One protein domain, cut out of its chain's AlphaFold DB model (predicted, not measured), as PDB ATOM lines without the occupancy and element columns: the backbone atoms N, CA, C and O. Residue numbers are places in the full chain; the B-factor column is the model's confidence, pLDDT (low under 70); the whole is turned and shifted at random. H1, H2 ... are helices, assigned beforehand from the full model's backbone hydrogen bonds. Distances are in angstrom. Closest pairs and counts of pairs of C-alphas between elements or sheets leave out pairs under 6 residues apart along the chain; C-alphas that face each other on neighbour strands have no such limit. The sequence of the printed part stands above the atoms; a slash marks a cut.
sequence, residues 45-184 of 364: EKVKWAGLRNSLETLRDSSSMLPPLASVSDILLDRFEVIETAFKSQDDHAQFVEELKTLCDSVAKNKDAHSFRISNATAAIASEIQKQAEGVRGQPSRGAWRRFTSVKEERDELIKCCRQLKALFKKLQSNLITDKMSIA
ATOM      1  N   GLU A  45     192.656 148.105 168.064       78.69
ATOM      2  CA  GLU A  45     191.953 147.463 166.950       78.69
ATOM      3  C   GLU A  45     192.873 146.752 165.951       78.69
ATOM      4  O   GLU A  45     192.603 145.606 165.594       78.69
ATOM      5  N   LYS A  46     193.981 147.376 165.526       84.31
ATOM      6  CA  LYS A  46     194.954 146.725 164.629       84.31
ATOM      7  C   LYS A  46     195.551 145.473 165.268       84.31
ATOM      8  O   LYS A  46     195.802 144.493 164.574       84.31
ATOM      9  N   VAL A  47     195.738 145.489 166.590       88.50
ATOM     10  CA  VAL A  47     196.224 144.324 167.343       88.50
ATOM     11  C   VAL A  47     195.210 143.174 167.302       88.50
ATOM     12  O   VAL A  47     195.609 142.027 167.115       88.50
ATOM     13  N   LYS A  48     193.903 143.457 167.406       91.19
ATOM     14  CA  LYS A  48     192.845 142.429 167.331       91.19
ATOM     15  C   LYS A  48     192.777 141.755 165.962       91.19
ATOM     16  O   LYS A  48     192.751 140.527 165.893       91.19
ATOM     17  N   TRP A  49     192.793 142.538 164.883       93.94
ATOM     18  CA  TRP A  49     192.792 142.001 163.516       93.94
ATOM     19  C   TRP A  49     194.060 141.196 163.218       93.94
ATOM     20  O   TRP A  49     193.963 140.088 162.694       93.94
ATOM     21  N   ALA A  50     195.234 141.676 163.642       94.06
ATOM     22  CA  ALA A  50     196.470 140.895 163.556       94.06
ATOM     23  C   ALA A  50     196.364 139.563 164.325       94.06
ATOM     24  O   ALA A  50     196.807 138.527 163.835       94.06
ATOM     25  N   GLY A  51     195.715 139.569 165.495       95.44
ATOM     26  CA  GLY A  51     195.424 138.357 166.261       95.44
ATOM     27  C   GLY A  51     194.573 137.349 165.486       95.44
ATOM     28  O   GLY A  51     194.945 136.182 165.409       95.44
ATOM     29  N   LEU A  52     193.470 137.790 164.872       95.94
ATOM     30  CA  LEU A  52     192.620 136.918 164.050       95.94
ATOM     31  C   LEU A  52     193.378 136.346 162.844       95.94
ATOM     32  O   LEU A  52     193.230 135.164 162.538       95.94
ATOM     33  N   ARG A  53     194.207 137.160 162.182       96.81
ATOM     34  CA  ARG A  53     195.041 136.713 161.058       96.81
ATOM     35  C   ARG A  53     195.964 135.564 161.471       96.81
ATOM     36  O   ARG A  53     195.958 134.519 160.825       96.81
ATOM     37  N   ASN A  54     196.667 135.715 162.593       96.06
ATOM     38  CA  ASN A  54     197.552 134.676 163.127       96.06
ATOM     39  C   ASN A  54     196.787 133.392 163.498       96.06
ATOM     40  O   ASN A  54     197.280 132.283 163.282       96.06
ATOM     41  N   SER A  55     195.570 133.517 164.034       96.06
ATOM     42  CA  SER A  55     194.712 132.364 164.336       96.06
ATOM     43  C   SER A  55     194.241 131.632 163.075       96.06
ATOM     44  O   SER A  55     194.166 130.404 163.085       96.06
ATOM     45  N   LEU A  56     193.971 132.347 161.975       95.69
ATOM     46  CA  LEU A  56     193.639 131.744 160.677       95.69
ATOM     47  C   LEU A  56     194.835 131.012 160.052       95.69
ATOM     48  O   LEU A  56     194.660 129.909 159.530       95.69
ATOM     49  N   GLU A  57     196.037 131.587 160.144       94.94
ATOM     50  CA  GLU A  57     197.287 130.934 159.726       94.94
ATOM     51  C   GLU A  57     197.545 129.671 160.550       94.94
ATOM     52  O   GLU A  57     197.772 128.597 159.998       94.94
ATOM     53  N   THR A  58     197.390 129.768 161.873       93.56
ATOM     54  CA  THR A  58     197.499 128.605 162.755       93.56
ATOM     55  C   THR A  58     196.487 127.541 162.352       93.56
ATOM     56  O   THR A  58     196.860 126.377 162.228       93.56
ATOM     57  N   LEU A  59     195.220 127.910 162.126       92.69
ATOM     58  CA  LEU A  59     194.174 126.983 161.700       92.69
ATOM     59  C   LEU A  59     194.530 126.288 160.382       92.69
ATOM     60  O   LEU A  59     194.392 125.068 160.308       92.69
ATOM     61  N   ARG A  60     195.046 127.019 159.385       93.06
ATOM     62  CA  ARG A  60     195.494 126.447 158.103       93.06
ATOM     63  C   ARG A  60     196.482 125.307 158.332       93.06
ATOM     64  O   ARG A  60     196.261 124.192 157.868       93.06
ATOM     65  N   ASP A  61     197.502 125.564 159.144       88.75
ATOM     66  CA  ASP A  61     198.574 124.607 159.425       88.75
ATOM     67  C   ASP A  61     198.101 123.448 160.332       88.75
ATOM     68  O   ASP A  61     198.763 122.421 160.465       88.75
ATOM     69  N   SER A  62     196.937 123.604 160.970       83.56
ATOM     70  CA  SER A  62     196.316 122.629 161.878       83.56
ATOM     71  C   SER A  62     195.317 121.688 161.230       83.56
ATOM     72  O   SER A  62     194.854 120.752 161.878       83.56
ATOM     73  N   SER A  63     194.926 121.961 159.989       79.81
ATOM     74  CA  SER A  63     193.716 121.400 159.387       79.81
ATOM     75  C   SER A  63     193.935 120.048 158.697       79.81
ATOM     76  O   SER A  63     193.190 119.695 157.789       79.81
ATOM     77  N   SER A  64     194.923 119.256 159.128       78.94
ATOM     78  CA  SER A  64     195.214 117.937 158.539       78.94
ATOM     79  C   SER A  64     194.033 116.961 158.644       78.94
ATOM     80  O   SER A  64     193.794 116.183 157.726       78.94
ATOM     81  N   MET A  65     193.271 117.032 159.739       74.69
ATOM     82  CA  MET A  65     192.101 116.182 159.997       74.69
ATOM     83  C   MET A  65     190.815 116.683 159.331       74.69
ATOM     84  O   MET A  65     189.880 115.917 159.123       74.69
ATOM     85  N   LEU A  66     190.760 117.974 159.001       84.12
ATOM     86  CA  LEU A  66     189.629 118.605 158.327       84.12
ATOM     87  C   LEU A  66     190.164 119.460 157.170       84.12
ATOM     88  O   LEU A  66     190.160 120.689 157.272       84.12
ATOM     89  N   PRO A  67     190.597 118.829 156.058       88.19
ATOM     90  CA  PRO A  67     191.151 119.534 154.902       88.19
ATOM     91  C   PRO A  67     190.308 120.714 154.384       88.19
ATOM     92  O   PRO A  67     190.907 121.724 154.004       88.19
ATOM     93  N   PRO A  68     188.953 120.675 154.424       90.69
ATOM     94  CA  PRO A  68     188.127 121.833 154.081       90.69
ATOM     95  C   PRO A  68     188.520 123.125 154.812       90.69
ATOM     96  O   PRO A  68     188.460 124.206 154.229       90.69
ATOM     97  N   LEU A  69     188.979 123.037 156.065       92.12
ATOM     98  CA  LEU A  69     189.338 124.204 156.872       92.12
ATOM     99  C   LEU A  69     190.640 124.875 156.427       92.12
ATOM    100  O   LEU A  69     190.744 126.093 156.545       92.12
ATOM    101  N   ALA A  70     191.594 124.127 155.859       91.75
ATOM    102  CA  ALA A  70     192.789 124.726 155.264       91.75
ATOM    103  C   ALA A  70     192.397 125.643 154.098       91.75
ATOM    104  O   ALA A  70     192.777 126.813 154.066       91.75
ATOM    105  N   SER A  71     191.524 125.144 153.213       92.62
ATOM    106  CA  SER A  71     190.978 125.928 152.102       92.62
ATOM    107  C   SER A  71     190.191 127.150 152.585       92.62
ATOM    108  O   SER A  71     190.240 128.191 151.933       92.62
ATOM    109  N   VAL A  72     189.449 127.040 153.691       93.69
ATOM    110  CA  VAL A  72     188.717 128.172 154.286       93.69
ATOM    111  C   VAL A  72     189.685 129.234 154.791       93.69
ATOM    112  O   VAL A  72     189.491 130.413 154.497       93.69
ATOM    113  N   SER A  73     190.730 128.831 155.519       93.88
ATOM    114  CA  SER A  73     191.760 129.756 155.987       93.88
ATOM    115  C   SER A  73     192.416 130.495 154.826       93.88
ATOM    116  O   SER A  73     192.515 131.716 154.890       93.88
ATOM    117  N   ASP A  74     192.783 129.798 153.747       93.44
ATOM    118  CA  ASP A  74     193.369 130.434 152.561       93.44
ATOM    119  C   ASP A  74     192.418 131.469 151.942       93.44
ATOM    120  O   ASP A  74     192.818 132.599 151.678       93.44
ATOM    121  N   ILE A  75     191.128 131.137 151.796       92.31
ATOM    122  CA  ILE A  75     190.120 132.073 151.267       92.31
ATOM    123  C   ILE A  75     189.999 133.332 152.134       92.31
ATOM    124  O   ILE A  75     189.937 134.451 151.614       92.31
ATOM    125  N   LEU A  76     189.920 133.155 153.453       93.31
ATOM    126  CA  LEU A  76     189.753 134.266 154.387       93.31
ATOM    127  C   LEU A  76     191.013 135.129 154.474       93.31
ATOM    128  O   LEU A  76     190.893 136.349 154.585       93.31
ATOM    129  N   LEU A  77     192.200 134.522 154.386       94.56
ATOM    130  CA  LEU A  77     193.482 135.227 154.352       94.56
ATOM    131  C   LEU A  77     193.661 136.011 153.042       94.56
ATOM    132  O   LEU A  77     194.040 137.181 153.092       94.56
ATOM    133  N   ASP A  78     193.304 135.426 151.893       93.00
ATOM    134  CA  ASP A  78     193.342 136.095 150.582       93.00
ATOM    135  C   ASP A  78     192.461 137.355 150.553       93.00
ATOM    136  O   ASP A  78     192.797 138.366 149.934       93.00
ATOM    137  N   ARG A  79     191.303 137.305 151.226       91.19
ATOM    138  CA  ARG A  79     190.303 138.388 151.255       91.19
ATOM    139  C   ARG A  79     190.344 139.224 152.536       91.19
ATOM    140  O   ARG A  79     189.452 140.051 152.741       91.19
ATOM    141  N   PHE A  80     191.370 139.054 153.370       93.12
ATOM    142  CA  PHE A  80     191.411 139.589 154.732       93.12
ATOM    143  C   PHE A  80     191.234 141.110 154.792       93.12
ATOM    144  O   PHE A  80     190.402 141.604 155.548       93.12
ATOM    145  N   GLU A  81     191.935 141.856 153.936       90.94
ATOM    146  CA  GLU A  81     191.869 143.327 153.903       90.94
ATOM    147  C   GLU A  81     190.468 143.848 153.534       90.94
ATOM    148  O   GLU A  81     189.998 144.865 154.058       90.94
ATOM    149  N   VAL A  82     189.767 143.129 152.648       90.31
ATOM    150  CA  VAL A  82     188.392 143.462 152.239       90.31
ATOM    151  C   VAL A  82     187.425 143.208 153.394       90.31
ATOM    152  O   VAL A  82     186.560 144.042 153.664       90.31
ATOM    153  N   ILE A  83     187.600 142.091 154.108       90.94
ATOM    154  CA  ILE A  83     186.812 141.749 155.299       90.94
ATOM    155  C   ILE A  83     187.052 142.788 156.401       90.94
ATOM    156  O   ILE A  83     186.094 143.360 156.918       90.94
ATOM    157  N   GLU A  84     188.311 143.095 156.719       92.88
ATOM    158  CA  GLU A  84     188.666 144.087 157.736       92.88
ATOM    159  C   GLU A  84     188.023 145.447 157.434       92.88
ATOM    160  O   GLU A  84     187.401 146.067 158.299       92.88
ATOM    161  N   THR A  85     188.110 145.898 156.182       90.69
ATOM    162  CA  THR A  85     187.532 147.179 155.761       90.69
ATOM    163  C   THR A  85     186.002 147.176 155.822       90.69
ATOM    164  O   THR A  85     185.411 148.171 156.243       90.69
ATOM    165  N   ALA A  86     185.348 146.072 155.447       90.00
ATOM    166  CA  ALA A  86     183.893 145.942 155.519       90.00
ATOM    167  C   ALA A  86     183.374 146.003 156.965       90.00
ATOM    168  O   ALA A  86     182.352 146.636 157.231       90.00
ATOM    169  N   PHE A  87     184.097 145.384 157.899       91.06
ATOM    170  CA  PHE A  87     183.703 145.330 159.304       91.06
ATOM    171  C   PHE A  87     184.063 146.593 160.094       91.06
ATOM    172  O   PHE A  87     183.367 146.888 161.055       91.06
ATOM    173  N   LYS A  88     185.058 147.397 159.690       87.62
ATOM    174  CA  LYS A  88     185.396 148.668 160.374       87.62
ATOM    175  C   LYS A  88     184.222 149.642 160.523       87.62
ATOM    176  O   LYS A  88     184.239 150.463 161.431       87.62
ATOM    177  N   SER A  89     183.216 149.571 159.647       84.75
ATOM    178  CA  SER A  89     182.009 150.403 159.751       84.75
ATOM    179  C   SER A  89     180.910 149.808 160.641       84.75
ATOM    180  O   SER A  89     179.834 150.392 160.717       84.75
ATOM    181  N   GLN A  90     181.120 148.627 161.225       90.25
ATOM    182  CA  GLN A  90     180.168 147.963 162.113       90.25
ATOM    183  C   GLN A  90     180.550 148.209 163.573       90.25
ATOM    184  O   GLN A  90     181.715 148.067 163.945       90.25
ATOM    185  N   ASP A  91     179.568 148.498 164.421       88.44
ATOM    186  CA  ASP A  91     179.808 148.748 165.849       88.44
ATOM    187  C   ASP A  91     180.256 147.479 166.604       88.44
ATOM    188  O   ASP A  91     180.971 147.556 167.601       88.44
ATOM    189  N   ASP A  92     179.889 146.291 166.104       91.12
ATOM    190  CA  ASP A  92     180.170 144.984 166.716       91.12
ATOM    191  C   ASP A  92     181.491 144.339 166.253       91.12
ATOM    192  O   ASP A  92     181.820 143.227 166.679       91.12
ATOM    193  N   HIS A  93     182.282 145.011 165.405       90.94
ATOM    194  CA  HIS A  93     183.455 144.404 164.763       90.94
ATOM    195  C   HIS A  93     184.482 143.862 165.766       90.94
ATOM    196  O   HIS A  93     185.021 142.773 165.584       90.94
ATOM    197  N   ALA A  94     184.724 144.587 166.860       91.00
ATOM    198  CA  ALA A  94     185.691 144.193 167.875       91.00
ATOM    199  C   ALA A  94     185.289 142.897 168.600       91.00
ATOM    200  O   ALA A  94     186.159 142.096 168.938       91.00
ATOM    201  N   GLN A  95     183.986 142.699 168.831       93.19
ATOM    202  CA  GLN A  95     183.446 141.473 169.416       93.19
ATOM    203  C   GLN A  95     183.478 140.334 168.395       93.19
ATOM    204  O   GLN A  95     183.916 139.232 168.719       93.19
ATOM    205  N   PHE A  96     183.069 140.602 167.152       94.12
ATOM    206  CA  PHE A  96     183.101 139.619 166.070       94.12
ATOM    207  C   PHE A  96     184.505 139.031 165.860       94.12
ATOM    208  O   PHE A  96     184.642 137.810 165.780       94.12
ATOM    209  N   VAL A  97     185.531 139.887 165.800       94.31
ATOM    210  CA  VAL A  97     186.928 139.483 165.583       94.31
ATOM    211  C   VAL A  97     187.434 138.604 166.722       94.31
ATOM    212  O   VAL A  97     188.023 137.561 166.452       94.31
ATOM    213  N   GLU A  98     187.178 138.978 167.980       94.88
ATOM    214  CA  GLU A  98     187.620 138.173 169.127       94.88
ATOM    215  C   GLU A  98     186.886 136.827 169.185       94.88
ATOM    216  O   GLU A  98     187.510 135.788 169.388       94.88
ATOM    217  N   GLU A  99     185.573 136.808 168.937       95.31
ATOM    218  CA  GLU A  99     184.810 135.560 168.887       95.31
ATOM    219  C   GLU A  99     185.324 134.632 167.781       95.31
ATOM    220  O   GLU A  99     185.618 133.469 168.048       95.31
ATOM    221  N   LEU A 100     185.495 135.129 166.553       95.19
ATOM    222  CA  LEU A 100     185.995 134.300 165.455       95.19
ATOM    223  C   LEU A 100     187.419 133.797 165.733       95.19
ATOM    224  O   LEU A 100     187.700 132.620 165.525       95.19
ATOM    225  N   LYS A 101     188.284 134.656 166.281       95.88
ATOM    226  CA  LYS A 101     189.640 134.296 166.708       95.88
ATOM    227  C   LYS A 101     189.615 133.145 167.715       95.88
ATOM    228  O   LYS A 101     190.264 132.126 167.495       95.88
ATOM    229  N   THR A 102     188.827 133.270 168.785       95.69
ATOM    230  CA  THR A 102     188.717 132.223 169.817       95.69
ATOM    231  C   THR A 102     188.179 130.902 169.263       95.69
ATOM    232  O   THR A 102     188.640 129.836 169.679       95.69
ATOM    233  N   LEU A 103     187.257 130.952 168.294       95.12
ATOM    234  CA  LEU A 103     186.766 129.767 167.590       95.12
ATOM    235  C   LEU A 103     187.872 129.107 166.759       95.12
ATOM    236  O   LEU A 103     188.097 127.906 166.909       95.12
ATOM    237  N   CYS A 104     188.596 129.877 165.940       94.00
ATOM    238  CA  CYS A 104     189.724 129.377 165.152       94.00
ATOM    239  C   CYS A 104     190.797 128.746 166.050       94.00
ATOM    240  O   CYS A 104     191.203 127.612 165.802       94.00
ATOM    241  N   ASP A 105     191.183 129.427 167.135       93.00
ATOM    242  CA  ASP A 105     192.154 128.923 168.113       93.00
ATOM    243  C   ASP A 105     191.683 127.612 168.753       93.00
ATOM    244  O   ASP A 105     192.460 126.674 168.929       93.00
ATOM    245  N   SER A 106     190.402 127.529 169.124       89.94
ATOM    246  CA  SER A 106     189.847 126.332 169.750       89.94
ATOM    247  C   SER A 106     189.784 125.148 168.794       89.94
ATOM    248  O   SER A 106     190.036 124.028 169.231       89.94
ATOM    249  N   VAL A 107     189.427 125.371 167.527       89.38
ATOM    250  CA  VAL A 107     189.396 124.312 166.511       89.38
ATOM    251  C   VAL A 107     190.821 123.850 166.211       89.38
ATOM    252  O   VAL A 107     191.089 122.650 166.255       89.38
ATOM    253  N   ALA A 108     191.754 124.792 166.037       88.50
ATOM    254  CA  ALA A 108     193.160 124.524 165.758       88.50
ATOM    255  C   ALA A 108     193.888 123.775 166.885       88.50
ATOM    256  O   ALA A 108     194.900 123.141 166.624       88.50
ATOM    257  N   LYS A 109     193.400 123.796 168.130       85.50
ATOM    258  CA  LYS A 109     193.969 122.990 169.229       85.50
ATOM    259  C   LYS A 109     193.729 121.482 169.082       85.50
ATOM    260  O   LYS A 109     194.345 120.712 169.809       85.50
ATOM    261  N   ASN A 110     192.868 121.039 168.163       76.69
ATOM    262  CA  ASN A 110     192.535 119.622 167.973       76.69
ATOM    263  C   ASN A 110     193.421 118.919 166.920       76.69
ATOM    264  O   ASN A 110     192.935 118.041 166.214       76.69
ATOM    265  N   LYS A 111     194.704 119.295 166.787       67.81
ATOM    266  CA  LYS A 111     195.616 118.741 165.754       67.81
ATOM    267  C   LYS A 111     196.059 117.298 166.013       67.81
ATOM    268  O   LYS A 111     196.524 116.629 165.093       67.81
ATOM    269  N   ASP A 112     195.962 116.832 167.256       62.16
ATOM    270  CA  ASP A 112     196.587 115.581 167.684       62.16
ATOM    271  C   ASP A 112     195.681 114.367 167.404       62.16
ATOM    272  O   ASP A 112     194.763 114.029 168.164       62.16
ATOM    273  N   ALA A 113     196.006 113.709 166.287       50.91
ATOM    274  CA  ALA A 113     195.336 112.596 165.602       50.91
ATOM    275  C   ALA A 113     195.010 111.345 166.438       50.91
ATOM    276  O   ALA A 113     194.246 110.493 165.995       50.91
ATOM    277  N   HIS A 114     195.592 111.189 167.627       54.41
ATOM    278  CA  HIS A 114     195.366 110.007 168.466       54.41
ATOM    279  C   HIS A 114     194.289 110.211 169.529       54.41
ATOM    280  O   HIS A 114     193.986 109.279 170.268       54.41
ATOM    281  N   SER A 115     193.731 111.421 169.639       65.06
ATOM    282  CA  SER A 115     192.898 111.750 170.790       65.06
ATOM    283  C   SER A 115     191.409 111.453 170.621       65.06
ATOM    284  O   SER A 115     190.791 111.273 171.663       65.06
ATOM    285  N   PHE A 116     190.836 111.394 169.400       76.94
ATOM    286  CA  PHE A 116     189.413 111.053 169.171       76.94
ATOM    287  C   PHE A 116     188.998 110.833 167.700       76.94
ATOM    288  O   PHE A 116     189.713 111.212 166.775       76.94
ATOM    289  N   ARG A 117     187.814 110.229 167.486       83.06
ATOM    290  CA  ARG A 117     187.173 110.026 166.169       83.06
ATOM    291  C   ARG A 117     186.344 111.251 165.775       83.06
ATOM    292  O   ARG A 117     185.459 111.638 166.526       83.06
ATOM    293  N   ILE A 118     186.556 111.787 164.575       86.94
ATOM    294  CA  ILE A 118     185.694 112.824 163.982       86.94
ATOM    295  C   ILE A 118     184.440 112.165 163.400       86.94
ATOM    296  O   ILE A 118     184.549 111.225 162.612       86.94
ATOM    297  N   SER A 119     183.257 112.644 163.781       89.56
ATOM    298  CA  SER A 119     181.993 112.136 163.235       89.56
ATOM    299  C   SER A 119     181.721 112.653 161.815       89.56
ATOM    300  O   SER A 119     182.206 113.714 161.410       89.56
ATOM    301  N   ASN A 120     180.901 111.927 161.049       89.69
ATOM    302  CA  ASN A 120     180.518 112.350 159.695       89.69
ATOM    303  C   ASN A 120     179.780 113.699 159.718       89.69
ATOM    304  O   ASN A 120     179.997 114.529 158.839       89.69
ATOM    305  N   ALA A 121     178.986 113.970 160.761       91.00
ATOM    306  CA  ALA A 121     178.371 115.276 160.980       91.00
ATOM    307  C   ALA A 121     179.410 116.405 161.100       91.00
ATOM    308  O   ALA A 121     179.241 117.457 160.483       91.00
ATOM    309  N   THR A 122     180.498 116.187 161.846       91.62
ATOM    310  CA  THR A 122     181.606 117.147 161.975       91.62
ATOM    311  C   THR A 122     182.288 117.401 160.629       91.62
ATOM    312  O   THR A 122     182.515 118.556 160.261       91.62
ATOM    313  N   ALA A 123     182.551 116.345 159.853       90.81
ATOM    314  CA  ALA A 123     183.113 116.462 158.505       90.81
ATOM    315  C   ALA A 123     182.170 117.205 157.533       90.81
ATOM    316  O   ALA A 123     182.616 118.038 156.737       90.81
ATOM    317  N   ALA A 124     180.860 116.964 157.634       90.19
ATOM    318  CA  ALA A 124     179.841 117.665 156.856       90.19
ATOM    319  C   ALA A 124     179.781 119.161 157.201       90.19
ATOM    320  O   ALA A 124     179.726 119.994 156.298       90.19
ATOM    321  N   ILE A 125     179.862 119.524 158.489       91.50
ATOM    322  CA  ILE A 125     179.933 120.931 158.918       91.50
ATOM    323  C   ILE A 125     181.186 121.604 158.344       91.50
ATOM    324  O   ILE A 125     181.093 122.722 157.848       91.50
ATOM    325  N   ALA A 126     182.345 120.940 158.370       92.25
ATOM    326  CA  ALA A 126     183.572 121.491 157.787       92.25
ATOM    327  C   ALA A 126     183.439 121.736 156.273       92.25
ATOM    328  O   ALA A 126     183.872 122.774 155.774       92.25
ATOM    329  N   SER A 127     182.786 120.816 155.557       90.25
ATOM    330  CA  SER A 127     182.494 120.964 154.125       90.25
ATOM    331  C   SER A 127     181.513 122.115 153.855       90.25
ATOM    332  O   SER A 127     181.697 122.879 152.910       90.25
ATOM    333  N   GLU A 128     180.512 122.305 154.720       89.25
ATOM    334  CA  GLU A 128     179.589 123.443 154.640       89.25
ATOM    335  C   GLU A 128     180.303 124.778 154.903       89.25
ATOM    336  O   GLU A 128     180.066 125.748 154.188       89.25
ATOM    337  N   ILE A 129     181.234 124.838 155.866       92.31
ATOM    338  CA  ILE A 129     182.074 126.030 156.089       92.31
ATOM    339  C   ILE A 129     182.855 126.367 154.815       92.31
ATOM    340  O   ILE A 129     182.902 127.531 154.423       92.31
ATOM    341  N   GLN A 130     183.433 125.365 154.148       92.31
ATOM    342  CA  GLN A 130     184.144 125.569 152.887       92.31
ATOM    343  C   GLN A 130     183.225 126.113 151.792       92.31
ATOM    344  O   GLN A 130     183.554 127.133 151.186       92.31
ATOM    345  N   LYS A 131     182.045 125.512 151.602       88.19
ATOM    346  CA  LYS A 131     181.039 125.990 150.642       88.19
ATOM    347  C   LYS A 131     180.615 127.436 150.922       88.19
ATOM    348  O   LYS A 131     180.511 128.238 149.997       88.19
ATOM    349  N   GLN A 132     180.406 127.801 152.189       88.81
ATOM    350  CA  GLN A 132     180.091 129.185 152.560       88.81
ATOM    351  C   GLN A 132     181.275 130.130 152.314       88.81
ATOM    352  O   GLN A 132     181.080 131.247 151.836       88.81
ATOM    353  N   ALA A 133     182.507 129.687 152.582       89.94
ATOM    354  CA  ALA A 133     183.707 130.487 152.357       89.94
ATOM    355  C   ALA A 133     183.931 130.784 150.869       89.94
ATOM    356  O   ALA A 133     184.382 131.876 150.537       89.94
ATOM    357  N   GLU A 134     183.550 129.891 149.953       86.94
ATOM    358  CA  GLU A 134     183.593 130.177 148.509       86.94
ATOM    359  C   GLU A 134     182.789 131.432 148.130       86.94
ATOM    360  O   GLU A 134     183.197 132.174 147.233       86.94
ATOM    361  N   GLY A 135     181.716 131.747 148.869       75.19
ATOM    362  CA  GLY A 135     180.969 132.998 148.724       75.19
ATOM    363  C   GLY A 135     181.813 134.256 148.973       75.19
ATOM    364  O   GLY A 135     181.579 135.285 148.340       75.19
ATOM    365  N   VAL A 136     182.850 134.170 149.814       79.19
ATOM    366  CA  VAL A 136     183.783 135.269 150.125       79.19
ATOM    367  C   VAL A 136     184.747 135.558 148.968       79.19
ATOM    368  O   VAL A 136     185.183 136.701 148.808       79.19
ATOM    369  N   ARG A 137     185.060 134.567 148.111       73.81
ATOM    370  CA  ARG A 137     185.944 134.773 146.941       73.81
ATOM    371  C   ARG A 137     185.360 135.770 145.929       73.81
ATOM    372  O   ARG A 137     186.126 136.330 145.147       73.81
ATOM    373  N   GLY A 138     184.051 136.039 145.956       59.31
ATOM    374  CA  GLY A 138     183.405 137.059 145.121       59.31
ATOM    375  C   GLY A 138     183.463 136.788 143.610       59.31
ATOM    376  O   GLY A 138     183.449 137.734 142.827       59.31
ATOM    377  N   GLN A 139     183.562 135.527 143.169       49.69
ATOM    378  CA  GLN A 139     183.594 135.216 141.734       49.69
ATOM    379  C   GLN A 139     182.194 135.208 141.077       49.69
ATOM    380  O   GLN A 139     181.216 134.764 141.683       49.69
ATOM    381  N   PRO A 140     182.081 135.622 139.796       45.34
ATOM    382  CA  PRO A 140     180.816 135.771 139.071       45.34
ATOM    383  C   PRO A 140     180.277 134.455 138.471       45.34
ATOM    384  O   PRO A 140     179.703 134.452 137.379       45.34
ATOM    385  N   SER A 141     180.414 133.324 139.166       45.09
ATOM    386  CA  SER A 141     179.909 132.029 138.693       45.09
ATOM    387  C   SER A 141     178.784 131.510 139.586       45.09
ATOM    388  O   SER A 141     178.998 131.152 140.735       45.09
ATOM    389  N   ARG A 142     177.590 131.438 138.975       43.28
ATOM    390  CA  ARG A 142     176.290 130.958 139.491       43.28
ATOM    391  C   ARG A 142     175.514 131.927 140.400       43.28
ATOM    392  O   ARG A 142     175.295 131.723 141.583       43.28
ATOM    393  N   GLY A 143     174.962 132.954 139.751       45.94
ATOM    394  CA  GLY A 143     173.597 133.433 140.019       45.94
ATOM    395  C   GLY A 143     173.404 134.527 141.073       45.94
ATOM    396  O   GLY A 143     172.554 135.387 140.852       45.94
ATOM    397  N   ALA A 144     174.175 134.540 142.165       49.28
ATOM    398  CA  ALA A 144     173.900 135.442 143.294       49.28
ATOM    399  C   ALA A 144     174.489 136.858 143.125       49.28
ATOM    400  O   ALA A 144     173.766 137.842 143.250       49.28
ATOM    401  N   TRP A 145     175.772 136.978 142.763       44.94
ATOM    402  CA  TRP A 145     176.485 138.265 142.819       44.94
ATOM    403  C   TRP A 145     176.290 139.174 141.595       44.94
ATOM    404  O   TRP A 145     176.517 140.374 141.683       44.94
ATOM    405  N   ARG A 146     175.782 138.651 140.466       49.00
ATOM    406  CA  ARG A 146     175.486 139.466 139.263       49.00
ATOM    407  C   ARG A 146     174.313 140.446 139.436       49.00
ATOM    408  O   ARG A 146     174.030 141.197 138.510       49.00
ATOM    409  N   ARG A 147     173.615 140.419 140.577       52.75
ATOM    410  CA  ARG A 147     172.444 141.269 140.856       52.75
ATOM    411  C   ARG A 147     172.734 142.464 141.757       52.75
ATOM    412  O   ARG A 147     171.860 143.314 141.879       52.75
ATOM    413  N   PHE A 148     173.914 142.535 142.370       53.31
ATOM    414  CA  PHE A 148     174.255 143.672 143.214       53.31
ATOM    415  C   PHE A 148     174.651 144.851 142.338       53.31
ATOM    416  O   PHE A 148     175.552 144.762 141.504       53.31
ATOM    417  N   THR A 149     173.917 145.944 142.499       57.00
ATOM    418  CA  THR A 149     174.093 147.167 141.704       57.00
ATOM    419  C   THR A 149     174.904 148.217 142.462       57.00
ATOM    420  O   THR A 149     175.297 149.227 141.880       57.00
ATOM    421  N   SER A 150     175.199 147.969 143.747       69.38
ATOM    422  CA  SER A 150     175.891 148.905 144.633       69.38
ATOM    423  C   SER A 150     176.945 148.238 145.524       69.38
ATOM    424  O   SER A 150     176.718 147.177 146.101       69.38
ATOM    425  N   VAL A 151     178.064 148.945 145.733       76.19
ATOM    426  CA  VAL A 151     179.165 148.596 146.662       76.19
ATOM    427  C   VAL A 151     178.665 148.347 148.091       76.19
ATOM    428  O   VAL A 151     179.258 147.579 148.847       76.19
ATOM    429  N   LYS A 152     177.563 148.998 148.484       80.62
ATOM    430  CA  LYS A 152     176.948 148.787 149.797       80.62
ATOM    431  C   LYS A 152     176.333 147.389 149.918       80.62
ATOM    432  O   LYS A 152     176.527 146.740 150.937       80.62
ATOM    433  N   GLU A 153     175.638 146.924 148.885       78.62
ATOM    434  CA  GLU A 153     174.984 145.609 148.894       78.62
ATOM    435  C   GLU A 153     176.020 144.479 148.911       78.62
ATOM    436  O   GLU A 153     175.871 143.509 149.650       78.62
ATOM    437  N   GLU A 154     177.116 144.649 148.165       78.50
ATOM    438  CA  GLU A 154     178.252 143.721 148.172       78.50
ATOM    439  C   GLU A 154     178.893 143.617 149.569       78.50
ATOM    440  O   GLU A 154     179.197 142.521 150.048       78.50
ATOM    441  N   ARG A 155     179.050 144.758 150.256       85.19
ATOM    442  CA  ARG A 155     179.558 144.813 151.633       85.19
ATOM    443  C   ARG A 155     178.627 144.097 152.610       85.19
ATOM    444  O   ARG A 155     179.104 143.318 153.433       85.19
ATOM    445  N   ASP A 156     177.328 144.371 152.538       86.56
ATOM    446  CA  ASP A 156     176.343 143.795 153.455       86.56
ATOM    447  C   ASP A 156     176.254 142.264 153.286       86.56
ATOM    448  O   ASP A 156     176.202 141.534 154.281       86.56
ATOM    449  N   GLU A 157     176.333 141.761 152.048       85.31
ATOM    450  CA  GLU A 157     176.344 140.318 151.778       85.31
ATOM    451  C   GLU A 157     177.649 139.649 152.244       85.31
ATOM    452  O   GLU A 157     177.607 138.566 152.831       85.31
ATOM    453  N   LEU A 158     178.805 140.310 152.086       88.94
ATOM    454  CA  LEU A 158     180.076 139.827 152.641       88.94
ATOM    455  C   LEU A 158     180.013 139.709 154.172       88.94
ATOM    456  O   LEU A 158     180.383 138.677 154.731       88.94
ATOM    457  N   ILE A 159     179.511 140.742 154.855       90.44
ATOM    458  CA  ILE A 159     179.362 140.738 156.318       90.44
ATOM    459  C   ILE A 159     178.438 139.598 156.754       90.44
ATOM    460  O   ILE A 159     178.737 138.879 157.712       90.44
ATOM    461  N   LYS A 160     177.322 139.405 156.045       90.50
ATOM    462  CA  LYS A 160     176.387 138.306 156.294       90.50
ATOM    463  C   LYS A 160     177.057 136.940 156.124       90.50
ATOM    464  O   LYS A 160     176.926 136.109 157.022       90.50
ATOM    465  N   CYS A 161     177.820 136.739 155.052       90.94
ATOM    466  CA  CYS A 161     178.587 135.516 154.820       90.94
ATOM    467  C   CYS A 161     179.597 135.253 155.954       90.94
ATOM    468  O   CYS A 161     179.609 134.172 156.543       90.94
ATOM    469  N   CYS A 162     180.370 136.262 156.371       91.56
ATOM    470  CA  CYS A 162     181.300 136.145 157.499       91.56
ATOM    471  C   CYS A 162     180.592 135.817 158.830       91.56
ATOM    472  O   CYS A 162     181.100 135.028 159.631       91.56
ATOM    473  N   ARG A 163     179.399 136.376 159.074       93.31
ATOM    474  CA  ARG A 163     178.578 136.037 160.251       93.31
ATOM    475  C   ARG A 163     178.072 134.590 160.201       93.31
ATOM    476  O   ARG A 163     178.086 133.919 161.234       93.31
ATOM    477  N   GLN A 164     177.683 134.094 159.025       92.00
ATOM    478  CA  GLN A 164     177.298 132.691 158.822       92.00
ATOM    479  C   GLN A 164     178.481 131.742 159.039       92.00
ATOM    480  O   GLN A 164     178.340 130.757 159.763       92.00
ATOM    481  N   LEU A 165     179.662 132.081 158.512       93.19
ATOM    482  CA  LEU A 165     180.895 131.338 158.773       93.19
ATOM    483  C   LEU A 165     181.178 131.238 160.272       93.19
ATOM    484  O   LEU A 165     181.389 130.137 160.774       93.19
ATOM    485  N   LYS A 166     181.097 132.350 161.016       93.94
ATOM    486  CA  LYS A 166     181.271 132.337 162.479       93.94
ATOM    487  C   LYS A 166     180.287 131.379 163.166       93.94
ATOM    488  O   LYS A 166     180.684 130.622 164.049       93.94
ATOM    489  N   ALA A 167     179.015 131.390 162.761       92.62
ATOM    490  CA  ALA A 167     178.006 130.487 163.316       92.62
ATOM    491  C   ALA A 167     178.336 129.007 163.041       92.62
ATOM    492  O   ALA A 167     178.220 128.173 163.942       92.62
ATOM    493  N   LEU A 168     178.804 128.685 161.832       93.44
ATOM    494  CA  LEU A 168     179.235 127.332 161.483       93.44
ATOM    495  C   LEU A 168     180.513 126.912 162.220       93.44
ATOM    496  O   LEU A 168     180.587 125.781 162.688       93.44
ATOM    497  N   PHE A 169     181.480 127.814 162.411       94.00
ATOM    498  CA  PHE A 169     182.669 127.555 163.231       94.00
ATOM    499  C   PHE A 169     182.310 127.246 164.687       94.00
ATOM    500  O   PHE A 169     182.870 126.324 165.278       94.00
ATOM    501  N   LYS A 170     181.340 127.970 165.256       94.12
ATOM    502  CA  LYS A 170     180.815 127.677 166.595       94.12
ATOM    503  C   LYS A 170     180.191 126.282 166.654       94.12
ATOM    504  O   LYS A 170     180.495 125.513 167.561       94.12
ATOM    505  N   LYS A 171     179.372 125.936 165.659       93.69
ATOM    506  CA  LYS A 171     178.771 124.601 165.536       93.69
ATOM    507  C   LYS A 171     179.841 123.507 165.417       93.69
ATOM    508  O   LYS A 171     179.762 122.501 166.123       93.69
ATOM    509  N   LEU A 172     180.862 123.721 164.588       93.25
ATOM    510  CA  LEU A 172     181.993 122.809 164.428       93.25
ATOM    511  C   LEU A 172     182.740 122.594 165.749       93.25
ATOM    512  O   LEU A 172     182.985 121.454 166.130       93.25
ATOM    513  N   GLN A 173     183.062 123.677 166.465       92.31
ATOM    514  CA  GLN A 173     183.728 123.610 167.766       92.31
ATOM    515  C   GLN A 173     182.937 122.738 168.747       92.31
ATOM    516  O   GLN A 173     183.516 121.866 169.391       92.31
ATOM    517  N   SER A 174     181.621 122.944 168.851       91.56
ATOM    518  CA  SER A 174     180.781 122.145 169.744       91.56
ATOM    519  C   SER A 174     180.773 120.662 169.367       91.56
ATOM    520  O   SER A 174     180.910 119.829 170.256       91.56
ATOM    521  N   ASN A 175     180.694 120.323 168.072       91.25
ATOM    522  CA  ASN A 175     180.743 118.922 167.633       91.25
ATOM    523  C   ASN A 175     182.101 118.279 167.915       91.25
ATOM    524  O   ASN A 175     182.137 117.163 168.411       91.25
ATOM    525  N   LEU A 176     183.208 118.991 167.678       89.25
ATOM    526  CA  LEU A 176     184.551 118.496 167.999       89.25
ATOM    527  C   LEU A 176     184.720 118.231 169.500       89.25
ATOM    528  O   LEU A 176     185.332 117.238 169.887       89.25
ATOM    529  N   ILE A 177     184.158 119.094 170.354       88.00
ATOM    530  CA  ILE A 177     184.139 118.865 171.804       88.00
ATOM    531  C   ILE A 177     183.344 117.595 172.126       88.00
ATOM    532  O   ILE A 177     183.826 116.765 172.891       88.00
ATOM    533  N   THR A 178     182.160 117.408 171.536       87.88
ATOM    534  CA  THR A 178     181.343 116.205 171.760       87.88
ATOM    535  C   THR A 178     182.035 114.933 171.261       87.88
ATOM    536  O   THR A 178     182.125 113.965 172.012       87.88
ATOM    537  N   ASP A 179     182.588 114.954 170.046       87.81
ATOM    538  CA  ASP A 179     183.361 113.859 169.445       87.81
ATOM    539  C   ASP A 179     184.517 113.427 170.369       87.81
ATOM    540  O   ASP A 179     184.744 112.236 170.587       87.81
ATOM    541  N   LYS A 180     185.204 114.397 170.987       84.88
ATOM    542  CA  LYS A 180     186.288 114.144 171.943       84.88
ATOM    543  C   LYS A 180     185.817 113.518 173.257       84.88
ATOM    544  O   LYS A 180     186.523 112.683 173.817       84.88
ATOM    545  N   MET A 181     184.647 113.912 173.757       79.12
ATOM    546  CA  MET A 181     184.096 113.398 175.017       79.12
ATOM    547  C   MET A 181     183.461 112.002 174.881       79.12
ATOM    548  O   MET A 181     183.328 111.306 175.886       79.12
ATOM    549  N   SER A 182     183.112 111.571 173.662       71.69
ATOM    550  CA  SER A 182     182.421 110.297 173.388       71.69
ATOM    551  C   SER A 182     183.197 109.046 173.826       71.69
ATOM    552  O   SER A 182     182.614 108.089 174.334       71.69
ATOM    553  N   ILE A 183     184.533 109.074 173.730       61.50
ATOM    554  CA  ILE A 183     185.407 107.891 173.876       61.50
ATOM    555  C   ILE A 183     185.196 107.132 175.192       61.50
ATOM    556  O   ILE A 183     185.285 105.906 175.218       61.50
ATOM    557  N   ALA A 184     184.912 107.833 176.293       55.91
ATOM    558  CA  ALA A 184     184.772 107.207 177.608       55.91
ATOM    559  C   ALA A 184     183.432 106.464 177.807       55.91
ATOM    560  O   ALA A 184     183.334 105.638 178.711       55.91
TER     561      ALA A 184
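What this domain is: This is residues 45 to 184 of the 364 residues of an uncharacterized protein of Thanatephorus cucumeris (strain AG1-IB / isolate 7/3/14) (UniProt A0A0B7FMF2). Long H6 forms an up-and-down bundle, each helix running against the one before, with H5, H2, H1 and H4 in a ring; H3 packs across H6 near one end. The 140 printed residues include six named helices, H1 to H6, and no named strand. The all-helix whole is compact: radius of gyration of the C-alphas 15.5 A, spans 54 by 36 by 21 A.

How they stand to each other: H6 is residues 151 to 182, H5 120 to 137, H4 93 to 108, H3 80 to 87, H2 67 to 78, H1 45 to 62. H6 and H5 form a hairpin, closest at the C-alphas of Thr 122 and Asn 175, 6.0 A. Every O i to N i+4 pair is within hydrogen-bond range except in H2, 7 of 8, and H5, 11 of 14.

Where its parts are: H6 runs 46.8 A, from C-alpha 151 (179.165, 148.596, 146.662) to C-alpha 182 (182.421, 110.297, 173.388).

The domain as a whole: The printed part has no cut; the H4-H5 and H5-H6 links are long; pLDDT is under 70 at residues 111 to 115, 138 to 150 and 183 to 184.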